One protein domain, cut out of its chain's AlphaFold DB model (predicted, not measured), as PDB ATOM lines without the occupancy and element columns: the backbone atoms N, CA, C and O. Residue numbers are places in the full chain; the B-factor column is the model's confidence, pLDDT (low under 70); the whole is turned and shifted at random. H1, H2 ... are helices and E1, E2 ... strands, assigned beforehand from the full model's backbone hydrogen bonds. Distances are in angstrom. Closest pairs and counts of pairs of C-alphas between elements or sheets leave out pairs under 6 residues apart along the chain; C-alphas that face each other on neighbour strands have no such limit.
ATOM      1  N   ILE A   4       0.232   3.903  -9.546       87.56
ATOM      2  CA  ILE A   4      -0.950   3.553  -8.754       87.56
ATOM      3  C   ILE A   4      -1.458   4.844  -8.121       87.56
ATOM      4  O   ILE A   4      -0.782   5.426  -7.277       87.56
ATOM      5  N   VAL A   5      -2.641   5.290  -8.536       91.50
ATOM      6  CA  VAL A   5      -3.224   6.575  -8.109       91.50
ATOM      7  C   VAL A   5      -4.407   6.417  -7.167       91.50
ATOM      8  O   VAL A   5      -4.890   7.401  -6.616       91.50
ATOM      9  N   GLY A   6      -4.884   5.191  -6.963       89.25
ATOM     10  CA  GLY A   6      -5.981   4.951  -6.042       89.25
ATOM     11  C   GLY A   6      -6.238   3.480  -5.772       89.25
ATOM     12  O   GLY A   6      -5.891   2.602  -6.566       89.25
ATOM     13  N   TRP A   7      -6.890   3.243  -4.643       92.12
ATOM     14  CA  TRP A   7      -7.431   1.956  -4.243       92.12
ATOM     15  C   TRP A   7      -8.811   2.181  -3.614       92.12
ATOM     16  O   TRP A   7      -8.974   3.092  -2.805       92.12
ATOM     17  N   GLU A   8      -9.788   1.365  -4.004       91.56
ATOM     18  CA  GLU A   8     -11.156   1.358  -3.474       91.56
ATOM     19  C   GLU A   8     -11.523  -0.084  -3.059       91.56
ATOM     20  O   GLU A   8     -11.158  -1.045  -3.751       91.56
ATOM     21  N   ASP A   9     -12.264  -0.252  -1.956       90.31
ATOM     22  CA  ASP A   9     -12.909  -1.535  -1.640       90.31
ATOM     23  C   ASP A   9     -14.163  -1.680  -2.504       90.31
ATOM     24  O   ASP A   9     -15.090  -0.870  -2.417       90.31
ATOM     25  N   LYS A  10     -14.211  -2.734  -3.322       89.62
ATOM     26  CA  LYS A  10     -15.355  -3.025  -4.190       89.62
ATOM     27  C   LYS A  10     -16.663  -3.080  -3.406       89.62
ATOM     28  O   LYS A  10     -17.667  -2.560  -3.879       89.62
ATOM     29  N   ASN A  11     -16.661  -3.654  -2.205       87.44
ATOM     30  CA  ASN A  11     -17.878  -3.818  -1.407       87.44
ATOM     31  C   ASN A  11     -18.442  -2.486  -0.888       87.44
ATOM     32  O   ASN A  11     -19.601  -2.437  -0.487       87.44
ATOM     33  N   GLY A  12     -17.639  -1.417  -0.898       89.94
ATOM     34  CA  GLY A  12     -18.048  -0.068  -0.511       89.94
ATOM     35  C   GLY A  12     -18.480   0.824  -1.680       89.94
ATOM     36  O   GLY A  12     -18.792   1.992  -1.454       89.94
ATOM     37  N   LEU A  13     -18.484   0.326  -2.923       91.00
ATOM     38  CA  LEU A  13     -18.819   1.138  -4.095       91.00
ATOM     39  C   LEU A  13     -20.306   1.515  -4.121       91.00
ATOM     40  O   LEU A  13     -21.185   0.655  -4.033       91.00
ATOM     41  N   SER A  14     -20.596   2.804  -4.328       93.31
ATOM     42  CA  SER A  14     -21.969   3.257  -4.568       93.31
ATOM     43  C   SER A  14     -22.497   2.737  -5.910       93.31
ATOM     44  O   SER A  14     -21.734   2.457  -6.844       93.31
ATOM     45  N   LYS A  15     -23.827   2.650  -6.043       91.94
ATOM     46  CA  LYS A  15     -24.467   2.270  -7.313       91.94
ATOM     47  C   LYS A  15     -24.131   3.249  -8.438       91.94
ATOM     48  O   LYS A  15     -23.922   2.803  -9.569       91.94
ATOM     49  N   GLU A  16     -24.036   4.552  -8.153       94.62
ATOM     50  CA  GLU A  16     -23.653   5.528  -9.183       94.62
ATOM     51  C   GLU A  16     -22.212   5.294  -9.645       94.62
ATOM     52  O   GLU A  16     -21.946   5.275 -10.848       94.62
ATOM     53  N   ARG A  17     -21.286   5.050  -8.706       93.31
ATOM     54  CA  ARG A  17     -19.877   4.789  -9.017       93.31
ATOM     55  C   ARG A  17     -19.702   3.512  -9.835       93.31
ATOM     56  O   ARG A  17     -18.974   3.534 -10.825       93.31
ATOM     57  N   LEU A  18     -20.389   2.429  -9.469       92.81
ATOM     58  CA  LEU A  18     -20.355   1.168 -10.217       92.81
ATOM     59  C   LEU A  18     -20.873   1.350 -11.649       92.81
ATOM     60  O   LEU A  18     -20.226   0.916 -12.601       92.81
ATOM     61  N   THR A  19     -21.996   2.055 -11.807       94.06
ATOM     62  CA  THR A  19     -22.581   2.352 -13.124       94.06
ATOM     63  C   THR A  19     -21.619   3.174 -13.977       94.06
ATOM     64  O   THR A  19     -21.384   2.858 -15.144       94.06
ATOM     65  N   PHE A  20     -21.003   4.200 -13.382       94.88
ATOM     66  CA  PHE A  20     -19.986   5.005 -14.045       94.88
ATOM     67  C   PHE A  20     -18.805   4.143 -14.511       94.88
ATOM     68  O   PHE A  20     -18.442   4.200 -15.684       94.88
ATOM     69  N   LEU A  21     -18.236   3.310 -13.637       92.50
ATOM     70  CA  LEU A  21     -17.092   2.460 -13.976       92.50
ATOM     71  C   LEU A  21     -17.425   1.460 -15.092       92.50
ATOM     72  O   LEU A  21     -16.682   1.382 -16.069       92.50
ATOM     73  N   ASN A  22     -18.566   0.771 -15.009       93.69
ATOM     74  CA  ASN A  22     -19.003  -0.166 -16.048       93.69
ATOM     75  C   ASN A  22     -19.233   0.539 -17.395       93.69
ATOM     76  O   ASN A  22     -18.884  -0.008 -18.443       93.69
ATOM     77  N   SER A  23     -19.735   1.781 -17.386       93.62
ATOM     78  CA  SER A  23     -19.858   2.583 -18.611       93.62
ATOM     79  C   SER A  23     -18.494   2.910 -19.236       93.62
ATOM     80  O   SER A  23     -18.338   2.843 -20.457       93.62
ATOM     81  N   GLN A  24     -17.481   3.206 -18.412       93.44
ATOM     82  CA  GLN A  24     -16.123   3.473 -18.887       93.44
ATOM     83  C   GLN A  24     -15.439   2.209 -19.411       93.44
ATOM     84  O   GLN A  24     -14.712   2.300 -20.400       93.44
ATOM     85  N   ILE A  25     -15.675   1.045 -18.797       91.19
ATOM     86  CA  ILE A  25     -15.153  -0.240 -19.284       91.19
ATOM     87  C   ILE A  25     -15.742  -0.540 -20.660       91.19
ATOM     88  O   ILE A  25     -14.986  -0.654 -21.614       91.19
ATOM     89  N   LYS A  26     -17.072  -0.517 -20.816       91.44
ATOM     90  CA  LYS A  26     -17.715  -0.736 -22.125       91.44
ATOM     91  C   LYS A  26     -17.210   0.215 -23.212       91.44
ATOM     92  O   LYS A  26     -17.024  -0.199 -24.351       91.44
ATOM     93  N   LYS A  27     -16.977   1.488 -22.868       93.50
ATOM     94  CA  LYS A  27     -16.497   2.499 -23.821       93.50
ATOM     95  C   LYS A  27     -15.038   2.290 -24.235       93.50
ATOM     96  O   LYS A  27     -14.718   2.463 -25.407       93.50
ATOM     97  N   ASN A  28     -14.154   1.987 -23.285       90.12
ATOM     98  CA  ASN A  28     -12.701   2.017 -23.507       90.12
ATOM     99  C   ASN A  28     -12.062   0.617 -23.608       90.12
ATOM    100  O   ASN A  28     -10.923   0.498 -24.049       90.12
ATOM    101  N   GLN A  29     -12.771  -0.429 -23.185       87.88
ATOM    102  CA  GLN A  29     -12.344  -1.831 -23.134       87.88
ATOM    103  C   GLN A  29     -13.516  -2.737 -23.572       87.88
ATOM    104  O   GLN A  29     -14.062  -3.481 -22.766       87.88
ATOM    105  N   PRO A  30     -13.937  -2.678 -24.850       86.12
ATOM    106  CA  PRO A  30     -15.188  -3.296 -25.314       86.12
ATOM    107  C   PRO A  30     -15.220  -4.832 -25.240       86.12
ATOM    108  O   PRO A  30     -16.290  -5.416 -25.360       86.12
ATOM    109  N   ASN A  31     -14.065  -5.475 -25.056       88.88
ATOM    110  CA  ASN A  31     -13.940  -6.929 -24.917       88.88
ATOM    111  C   ASN A  31     -13.930  -7.399 -23.452       88.88
ATOM    112  O   ASN A  31     -13.813  -8.596 -23.212       88.88
ATOM    113  N   GLU A  32     -13.979  -6.475 -22.491       87.38
ATOM    114  CA  GLU A  32     -13.998  -6.785 -21.063       87.38
ATOM    115  C   GLU A  32     -15.430  -6.712 -20.518       87.38
ATOM    116  O   GLU A  32     -16.240  -5.882 -20.944       87.38
ATOM    117  N   ASP A  33     -15.718  -7.567 -19.542       87.62
ATOM    118  CA  ASP A  33     -16.990  -7.573 -18.826       87.62
ATOM    119  C   ASP A  33     -17.064  -6.458 -17.768       87.62
ATOM    120  O   ASP A  33     -16.101  -5.751 -17.461       87.62
ATOM    121  N   GLU A  34     -18.243  -6.303 -17.171       91.81
ATOM    122  CA  GLU A  34     -18.465  -5.390 -16.051       91.81
ATOM    123  C   GLU A  34     -17.657  -5.779 -14.798       91.81
ATOM    124  O   GLU A  34     -17.156  -6.896 -14.654       91.81
ATOM    125  N   ILE A  35     -17.543  -4.849 -13.842       89.75
ATOM    126  CA  ILE A  35     -16.853  -5.118 -12.577       89.75
ATOM    127  C   ILE A  35     -17.514  -6.302 -11.862       89.75
ATOM    128  O   ILE A  35     -18.639  -6.217 -11.373       89.75
ATOM    129  N   TYR A  36     -16.758  -7.390 -11.727       89.19
ATOM    130  CA  TYR A  36     -17.168  -8.564 -10.966       89.19
ATOM    131  C   TYR A  36     -16.808  -8.438  -9.478       89.19
ATOM    132  O   TYR A  36     -15.754  -7.904  -9.096       89.19
ATOM    133  N   PHE A  37     -17.676  -8.999  -8.638       89.62
ATOM    134  CA  PHE A  37     -17.542  -9.024  -7.175       89.62
ATOM    135  C   PHE A  37     -17.188 -10.409  -6.632       89.62
ATOM    136  O   PHE A  37     -16.688 -10.518  -5.515       89.62
ATOM    137  N   GLN A  38     -17.406 -11.468  -7.413       89.38
ATOM    138  CA  GLN A  38     -17.069 -12.834  -7.031       89.38
ATOM    139  C   GLN A  38     -16.485 -13.610  -8.205       89.38
ATOM    140  O   GLN A  38     -16.954 -13.487  -9.331       89.38
ATOM    141  N   VAL A  39     -15.481 -14.440  -7.917       84.75
ATOM    142  CA  VAL A  39     -14.917 -15.415  -8.861       84.75
ATOM    143  C   VAL A  39     -14.675 -16.714  -8.106       84.75
ATOM    144  O   VAL A  39     -14.021 -16.708  -7.062       84.75
ATOM    145  N   ASN A  40     -15.195 -17.833  -8.620       84.69
ATOM    146  CA  ASN A  40     -15.049 -19.165  -8.015       84.69
ATOM    147  C   ASN A  40     -15.422 -19.197  -6.516       84.69
ATOM    148  O   ASN A  40     -14.685 -19.744  -5.696       84.69
ATOM    149  N   GLY A  41     -16.530 -18.542  -6.152       84.81
ATOM    150  CA  GLY A  41     -17.028 -18.472  -4.772       84.81
ATOM    151  C   GLY A  41     -16.211 -17.588  -3.824       84.81
ATOM    152  O   GLY A  41     -16.483 -17.569  -2.628       84.81
ATOM    153  N   LYS A  42     -15.208 -16.852  -4.324       83.44
ATOM    154  CA  LYS A  42     -14.401 -15.921  -3.526       83.44
ATOM    155  C   LYS A  42     -14.776 -14.477  -3.817       83.44
ATOM    156  O   LYS A  42     -14.793 -14.062  -4.977       83.44
ATOM    157  N   THR A  43     -14.994 -13.704  -2.760       88.44
ATOM    158  CA  THR A  43     -15.259 -12.266  -2.846       88.44
ATOM    159  C   THR A  43     -14.013 -11.510  -3.290       88.44
ATOM    160  O   THR A  43     -12.918 -11.690  -2.754       88.44
ATOM    161  N   CYS A  44     -14.177 -10.652  -4.287       86.50
ATOM    162  CA  CYS A  44     -13.143  -9.768  -4.794       86.50
ATOM    163  C   CYS A  44     -13.297  -8.401  -4.134       86.50
ATOM    164  O   CYS A  44     -14.317  -7.747  -4.311       86.50
ATOM    165  N   VAL A  45     -12.276  -7.974  -3.393       88.06
ATOM    166  CA  VAL A  45     -12.344  -6.757  -2.564       88.06
ATOM    167  C   VAL A  45     -11.578  -5.578  -3.160       88.06
ATOM    168  O   VAL A  45     -11.941  -4.437  -2.942       88.06
ATOM    169  N   ASN A  46     -10.541  -5.825  -3.960       88.50
ATOM    170  CA  ASN A  46      -9.641  -4.761  -4.406       88.50
ATOM    171  C   ASN A  46     -10.054  -4.194  -5.770       88.50
ATOM    172  O   ASN A  46     -10.135  -4.946  -6.747       88.50
ATOM    173  N   LEU A  47     -10.226  -2.873  -5.851       90.38
ATOM    174  CA  LEU A  47     -10.245  -2.101  -7.093       90.38
ATOM    175  C   LEU A  47      -9.048  -1.140  -7.089       90.38
ATOM    176  O   LEU A  47      -8.944  -0.284  -6.217       90.38
ATOM    177  N   ILE A  48      -8.128  -1.292  -8.042       90.44
ATOM    178  CA  ILE A  48      -6.909  -0.473  -8.128       90.44
ATOM    179  C   ILE A  48      -7.017   0.437  -9.349       90.44
ATOM    180  O   ILE A  48      -7.232  -0.044 -10.460       90.44
ATOM    181  N   SER A  49      -6.828   1.738  -9.140       88.81
ATOM    182  CA  SER A  49      -6.754   2.728 -10.212       88.81
ATOM    183  C   SER A  49      -5.299   2.974 -10.586       88.81
ATOM    184  O   SER A  49      -4.487   3.365  -9.743       88.81
ATOM    185  N   ILE A  50      -4.976   2.752 -11.859       90.00
ATOM    186  CA  ILE A  50      -3.639   2.968 -12.411       90.00
ATOM    187  C   ILE A  50      -3.694   3.936 -13.588       90.00
ATOM    188  O   ILE A  50      -4.640   3.917 -14.372       90.00
ATOM    189  N   VAL A  51      -2.659   4.759 -13.730       89.44
ATOM    190  CA  VAL A  51      -2.468   5.653 -14.882       89.44
ATOM    191  C   VAL A  51      -1.065   5.486 -15.456       89.44
ATOM    192  O   VAL A  51      -0.222   4.784 -14.891       89.44
ATOM    193  N   ASN A  52      -0.824   6.106 -16.615       88.00
ATOM    194  CA  ASN A  52       0.475   6.103 -17.292       88.00
ATOM    195  C   ASN A  52       1.036   4.689 -17.519       88.00
ATOM    196  O   ASN A  52       2.240   4.459 -17.382       88.00
ATOM    197  N   LEU A  53       0.164   3.732 -17.862       84.19
ATOM    198  CA  LEU A  53       0.563   2.356 -18.139       84.19
ATOM    199  C   LEU A  53       1.462   2.319 -19.381       84.19
ATOM    200  O   LEU A  53       1.010   2.410 -20.518       84.19
ATOM    201  N   LYS A  54       2.761   2.166 -19.148       79.12
ATOM    202  CA  LYS A  54       3.787   2.026 -20.179       79.12
ATOM    203  C   LYS A  54       4.197   0.567 -20.293       79.12
ATOM    204  O   LYS A  54       4.622  -0.039 -19.299       79.12
ATOM    205  N   LYS A  55       4.137   0.025 -21.513       76.25
ATOM    206  CA  LYS A  55       4.744  -1.270 -21.837       76.25
ATOM    207  C   LYS A  55       6.240  -1.189 -21.535       76.25
ATOM    208  O   LYS A  55       6.918  -0.275 -21.994       76.25
ATOM    209  N   LEU A  56       6.744  -2.120 -20.730       63.38
ATOM    210  CA  LEU A  56       8.182  -2.250 -20.524       63.38
ATOM    211  C   LEU A  56       8.780  -2.907 -21.769       63.38
ATOM    212  O   LEU A  56       8.297  -3.951 -22.204       63.38
ATOM    213  N   THR A  57       9.803  -2.278 -22.343       56.81
ATOM    214  CA  THR A  57      10.564  -2.813 -23.481       56.81
ATOM    215  C   THR A  57      11.445  -3.983 -23.051       56.81
ATOM    216  O   THR A  57      11.530  -4.973 -23.767       56.81
ATOM    217  N   ASN A  58      11.982  -3.922 -21.830       58.84
ATOM    218  CA  ASN A  58      12.682  -5.026 -21.186       58.84
ATOM    219  C   ASN A  58      11.756  -5.654 -20.141       58.84
ATOM    220  O   ASN A  58      11.522  -5.082 -19.073       58.84
ATOM    221  N   GLN A  59      11.193  -6.822 -20.454       56.75
ATOM    222  CA  GLN A  59      10.462  -7.603 -19.463       56.75
ATOM    223  C   GLN A  59      11.435  -8.032 -18.364       56.75
ATOM    224  O   GLN A  59      12.367  -8.800 -18.599       56.75
ATOM    225  N   LEU A  60      11.213  -7.538 -17.147       60.03
ATOM    226  CA  LEU A  60      11.879  -8.072 -15.969       60.03
ATOM    227  C   LEU A  60      11.432  -9.522 -15.807       60.03
ATOM    228  O   LEU A  60      10.270  -9.789 -15.493       60.03
ATOM    229  N   SER A  61      12.352 -10.459 -16.038       65.44
ATOM    230  CA  SER A  61      12.119 -11.856 -15.687       65.44
ATOM    231  C   SER A  61      11.759 -11.924 -14.207       65.44
ATOM    232  O   SER A  61      12.435 -11.323 -13.374       65.44
ATOM    233  N   VAL A  62      10.713 -12.673 -13.857       66.50
ATOM    234  CA  VAL A  62      10.368 -12.932 -12.451       66.50
ATOM    235  C   VAL A  62      11.526 -13.585 -11.693       66.50
ATOM    236  O   VAL A  62      11.659 -13.355 -10.497       66.50
ATOM    237  N   GLY A  63      12.417 -14.299 -12.389       63.06
ATOM    238  CA  GLY A  63      13.662 -14.814 -11.811       63.06
ATOM    239  C   GLY A  63      14.614 -13.722 -11.307       63.06
ATOM    240  O   GLY A  63      15.465 -14.005 -10.469       63.06
ATOM    241  N   ASN A  64      14.428 -12.472 -11.745       66.12
ATOM    242  CA  ASN A  64      15.208 -11.314 -11.308       66.12
ATOM    243  C   ASN A  64      14.609 -10.599 -10.088       66.12
ATOM    244  O   ASN A  64      15.044  -9.500  -9.739       66.12
ATOM    245  N   LEU A  65      13.599 -11.194  -9.450       75.88
ATOM    246  CA  LEU A  65      12.920 -10.645  -8.284       75.88
ATOM    247  C   LEU A  65      13.187 -11.532  -7.068       75.88
ATOM    248  O   LEU A  65      13.014 -12.749  -7.117       75.88
ATOM    249  N   ILE A  66      13.576 -10.921  -5.954       76.25
ATOM    250  CA  ILE A  66      13.725 -11.582  -4.657       76.25
ATOM    251  C   ILE A  66      12.510 -11.239  -3.803       76.25
ATOM    252  O   ILE A  66      12.139 -10.072  -3.698       76.25
ATOM    253  N   LYS A  67      11.896 -12.228  -3.149       81.44
ATOM    254  CA  LYS A  67      10.815 -11.958  -2.193       81.44
ATOM    255  C   LYS A  67      11.343 -11.214  -0.967       81.44
ATOM    256  O   LYS A  67      12.302 -11.653  -0.337       81.44
ATOM    257  N   ALA A  68      10.646 -10.157  -0.566       82.25
ATOM    258  CA  ALA A  68      10.957  -9.409   0.650       82.25
ATOM    259  C   ALA A  68      10.826 -10.268   1.923       82.25
ATOM    260  O   ALA A  68      11.532 -10.038   2.899       82.25
ATOM    261  N   SER A  69       9.948 -11.280   1.908       81.94
ATOM    262  CA  SER A  69       9.647 -12.109   3.079       81.94
ATOM    263  C   SER A  69      10.754 -13.099   3.449       81.94
ATOM    264  O   SER A  69      11.077 -13.238   4.622       81.94
ATOM    265  N   ASP A  70      11.300 -13.826   2.468       83.50
ATOM    266  CA  ASP A  70      12.226 -14.949   2.699       83.50
ATOM    267  C   ASP A  70      13.578 -14.787   1.988       83.50
ATOM    268  O   ASP A  70      14.429 -15.671   2.083       83.50
ATOM    269  N   LYS A  71      13.783 -13.667   1.279       77.00
ATOM    270  CA  LYS A  71      14.983 -13.361   0.488       77.00
ATOM    271  C   LYS A  71      15.335 -14.424  -0.561       77.00
ATOM    272  O   LYS A  71      16.456 -14.440  -1.066       77.00
ATOM    273  N   LYS A  72      14.391 -15.295  -0.934       76.50
ATOM    274  CA  LYS A  72      14.588 -16.293  -1.991       76.50
ATOM    275  C   LYS A  72      14.147 -15.740  -3.353       76.50
ATOM    276  O   LYS A  72      13.253 -14.886  -3.406       76.50
ATOM    277  N   PRO A  73      14.725 -16.239  -4.463       73.62
ATOM    278  CA  PRO A  73      14.261 -15.902  -5.805       73.62
ATOM    279  C   PRO A  73      12.776 -16.227  -5.992       73.62
ATOM    280  O   PRO A  73      12.277 -17.260  -5.523       73.62
ATOM    281  N   LEU A  74      12.061 -15.356  -6.698       74.12
ATOM    282  CA  LEU A  74      10.669 -15.578  -7.046       74.12
ATOM    283  C   LEU A  74      10.591 -16.686  -8.107       74.12
ATOM    284  O   LEU A  74      11.084 -16.551  -9.223       74.12
ATOM    285  N   LYS A  75       9.970 -17.813  -7.748       70.94
ATOM    286  CA  LYS A  75       9.759 -18.934  -8.675       70.94
ATOM    287  C   LYS A  75       8.775 -18.544  -9.782       70.94
ATOM    288  O   LYS A  75       7.819 -17.808  -9.524       70.94
ATOM    289  N   ASN A  76       8.957 -19.116 -10.975       67.44
ATOM    290  CA  ASN A  76       7.966 -19.035 -12.046       67.44
ATOM    291  C   ASN A  76       6.610 -19.519 -11.524       67.44
ATOM    292  O   ASN A  76       6.504 -20.595 -10.929       67.44
ATOM    293  N   ARG A  77       5.574 -18.701 -11.715       63.22
ATOM    294  CA  ARG A  77       4.227 -19.068 -11.289       63.22
ATOM    295  C   ARG A  77       3.650 -20.097 -12.251       63.22
ATOM    296  O   ARG A  77       3.706 -19.915 -13.460       63.22
ATOM    297  N   THR A  78       3.036 -21.131 -11.692       61.59
ATOM    298  CA  THR A  78       2.257 -22.131 -12.438       61.59
ATOM    299  C   THR A  78       0.756 -21.825 -12.443       61.59
ATOM    300  O   THR A  78       0.014 -22.431 -13.208       61.59
ATOM    301  N   ARG A  79       0.292 -20.883 -11.604       54.94
ATOM    302  CA  ARG A  79      -1.098 -20.394 -11.533       54.94
ATOM    303  C   ARG A  79      -1.148 -18.897 -11.207       54.94
ATOM    304  O   ARG A  79      -0.265 -18.377 -10.518       54.94
ATOM    305  N   SER A  80      -2.185 -18.212 -11.684       49.84
ATOM    306  CA  SER A  80      -2.482 -16.811 -11.363       49.84
ATOM    307  C   SER A  80      -3.060 -16.659  -9.942       49.84
ATOM    308  O   SER A  80      -3.727 -17.557  -9.432       49.84
ATOM    309  N   GLY A  81      -2.788 -15.518  -9.292       57.50
ATOM    310  CA  GLY A  81      -3.327 -15.155  -7.969       57.50
ATOM    311  C   GLY A  81      -2.278 -14.995  -6.855       57.50
ATOM    312  O   GLY A  81      -1.262 -15.685  -6.839       57.50
ATOM    313  N   GLY A  82      -2.529 -14.070  -5.919       64.62
ATOM    314  CA  GLY A  82      -1.650 -13.740  -4.785       64.62
ATOM    315  C   GLY A  82      -0.584 -12.686  -5.108       64.62
ATOM    316  O   GLY A  82      -0.036 -12.654  -6.212       64.62
ATOM    317  N   TRP A  83      -0.253 -11.841  -4.133       68.19
ATOM    318  CA  TRP A  83       0.765 -10.793  -4.262       68.19
ATOM    319  C   TRP A  83       1.940 -11.089  -3.330       68.19
ATOM    320  O   TRP A  83       1.795 -11.762  -2.310       68.19
ATOM    321  N   SER A  84       3.132 -10.640  -3.700       72.31
ATOM    322  CA  SER A  84       4.317 -10.734  -2.850       72.31
ATOM    323  C   SER A  84       5.121  -9.465  -3.033       72.31
ATOM    324  O   SER A  84       5.352  -9.051  -4.168       72.31
ATOM    325  N   TYR A  85       5.551  -8.867  -1.926       80.12
ATOM    326  CA  TYR A  85       6.534  -7.798  -1.975       80.12
ATOM    327  C   TYR A  85       7.853  -8.373  -2.475       80.12
ATOM    328  O   TYR A  85       8.294  -9.435  -2.020       80.12
ATOM    329  N   VAL A  86       8.449  -7.691  -3.443       76.50
ATOM    330  CA  VAL A  86       9.685  -8.112  -4.085       76.50
ATOM    331  C   VAL A  86      10.654  -6.949  -4.164       76.50
ATOM    332  O   VAL A  86      10.253  -5.797  -4.312       76.50
ATOM    333  N   HIS A  87      11.933  -7.280  -4.105       72.50
ATOM    334  CA  HIS A  87      13.019  -6.393  -4.473       72.50
ATOM    335  C   HIS A  87      13.578  -6.862  -5.814       72.50
ATOM    336  O   HIS A  87      13.630  -8.067  -6.084       72.50
ATOM    337  N   ALA A  88      13.996  -5.921  -6.654       63.22
ATOM    338  CA  ALA A  88      14.855  -6.247  -7.782       63.22
ATOM    339  C   ALA A  88      16.137  -6.915  -7.258       63.22
ATOM    340  O   ALA A  88      16.626  -6.553  -6.183       63.22
ATOM    341  N   LEU A  89      16.684  -7.889  -7.992       63.47
ATOM    342  CA  LEU A  89      18.051  -8.341  -7.734       63.47
ATOM    343  C   LEU A  89      18.979  -7.108  -7.688       63.47
ATOM    344  O   LEU A  89      18.834  -6.231  -8.540       63.47
ATOM    345  N   PRO A  90      19.961  -7.044  -6.765       53.94
ATOM    346  CA  PRO A  90      20.945  -5.951  -6.701       53.94
ATOM    347  C   PRO A  90      21.709  -5.707  -8.019       53.94
ATOM    348  O   PRO A  90      22.289  -4.647  -8.218       53.94
ATOM    349  N   LEU A  91      21.659  -6.674  -8.942       52.56
ATOM    350  CA  LEU A  91      22.087  -6.603 -10.346       52.56
ATOM    351  C   LEU A  91      21.235  -5.655 -11.226       52.56
ATOM    352  O   LEU A  91      21.307  -5.709 -12.445       52.56
ATOM    353  N   LEU A  92      20.364  -4.825 -10.665       50.41
ATOM    354  CA  LEU A  92      19.724  -3.715 -11.390       50.41
ATOM    355  C   LEU A  92      20.174  -2.351 -10.849       50.41
ATOM    356  O   LEU A  92      19.694  -1.324 -11.318       50.41
ATOM    357  N   SER A  93      21.092  -2.355  -9.877       50.62
ATOM    358  CA  SER A  93      21.574  -1.172  -9.159       50.62
ATOM    359  C   SER A  93      23.045  -0.847  -9.438       50.62
ATOM    360  O   SER A  93      23.539   0.153  -8.929       50.62
TER     361      SER A  93
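This is residues 4 to 93 of the 229 residues of the protein "HNHc domain-containing protein" of Desulfobacterales bacterium (UniProt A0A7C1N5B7). With little regular structure, this domain is two loose lobes: strands E1 and E2 with helix H1 in one, the small hairpin E3 and E4 with its wide loop in the other. Residues 52 to 64 join them, and residues 54 to 59 stand free. The printed part has 90 residues, 32 in named elements, ordered E1, H1, E2, E3, E4; its class is mixed, with two antiparallel two-strand sheets. It is loose, radius of gyration of the C-alphas 17.0 A, spanning 47 by 31 by 23 A.

Look first at E1, residues 4 to 9, antiparallel to E2, residues 46 to 51, at 159 degrees; N 5 and O 49, 2.9 A apart, are within hydrogen-bond range. In the hairpin of E3, residues 65 to 67, and E4, residues 86 to 88, antiparallel at 145 degrees, N 87 and O 66 are within range at 2.8 A. E2 and E3 are apart. In H1, residues 15 to 28, every O i to N i+4 pair is within range.

Find E1's start at C-alpha 4, (-0.950, 3.553, -8.754). H1 runs 20.0 A, E2 16.4 A, E1 14.8 A, and E3 and E4 6.6 A each; E4 ends at C-alpha 88, (14.855, -6.247, -7.782).

The printed part has no cut. Links H1 to E2, E2 to E3 and E3 to E4 are long. Residues 56 to 64, 76 to 83 and 88 to 93 have pLDDT under 70.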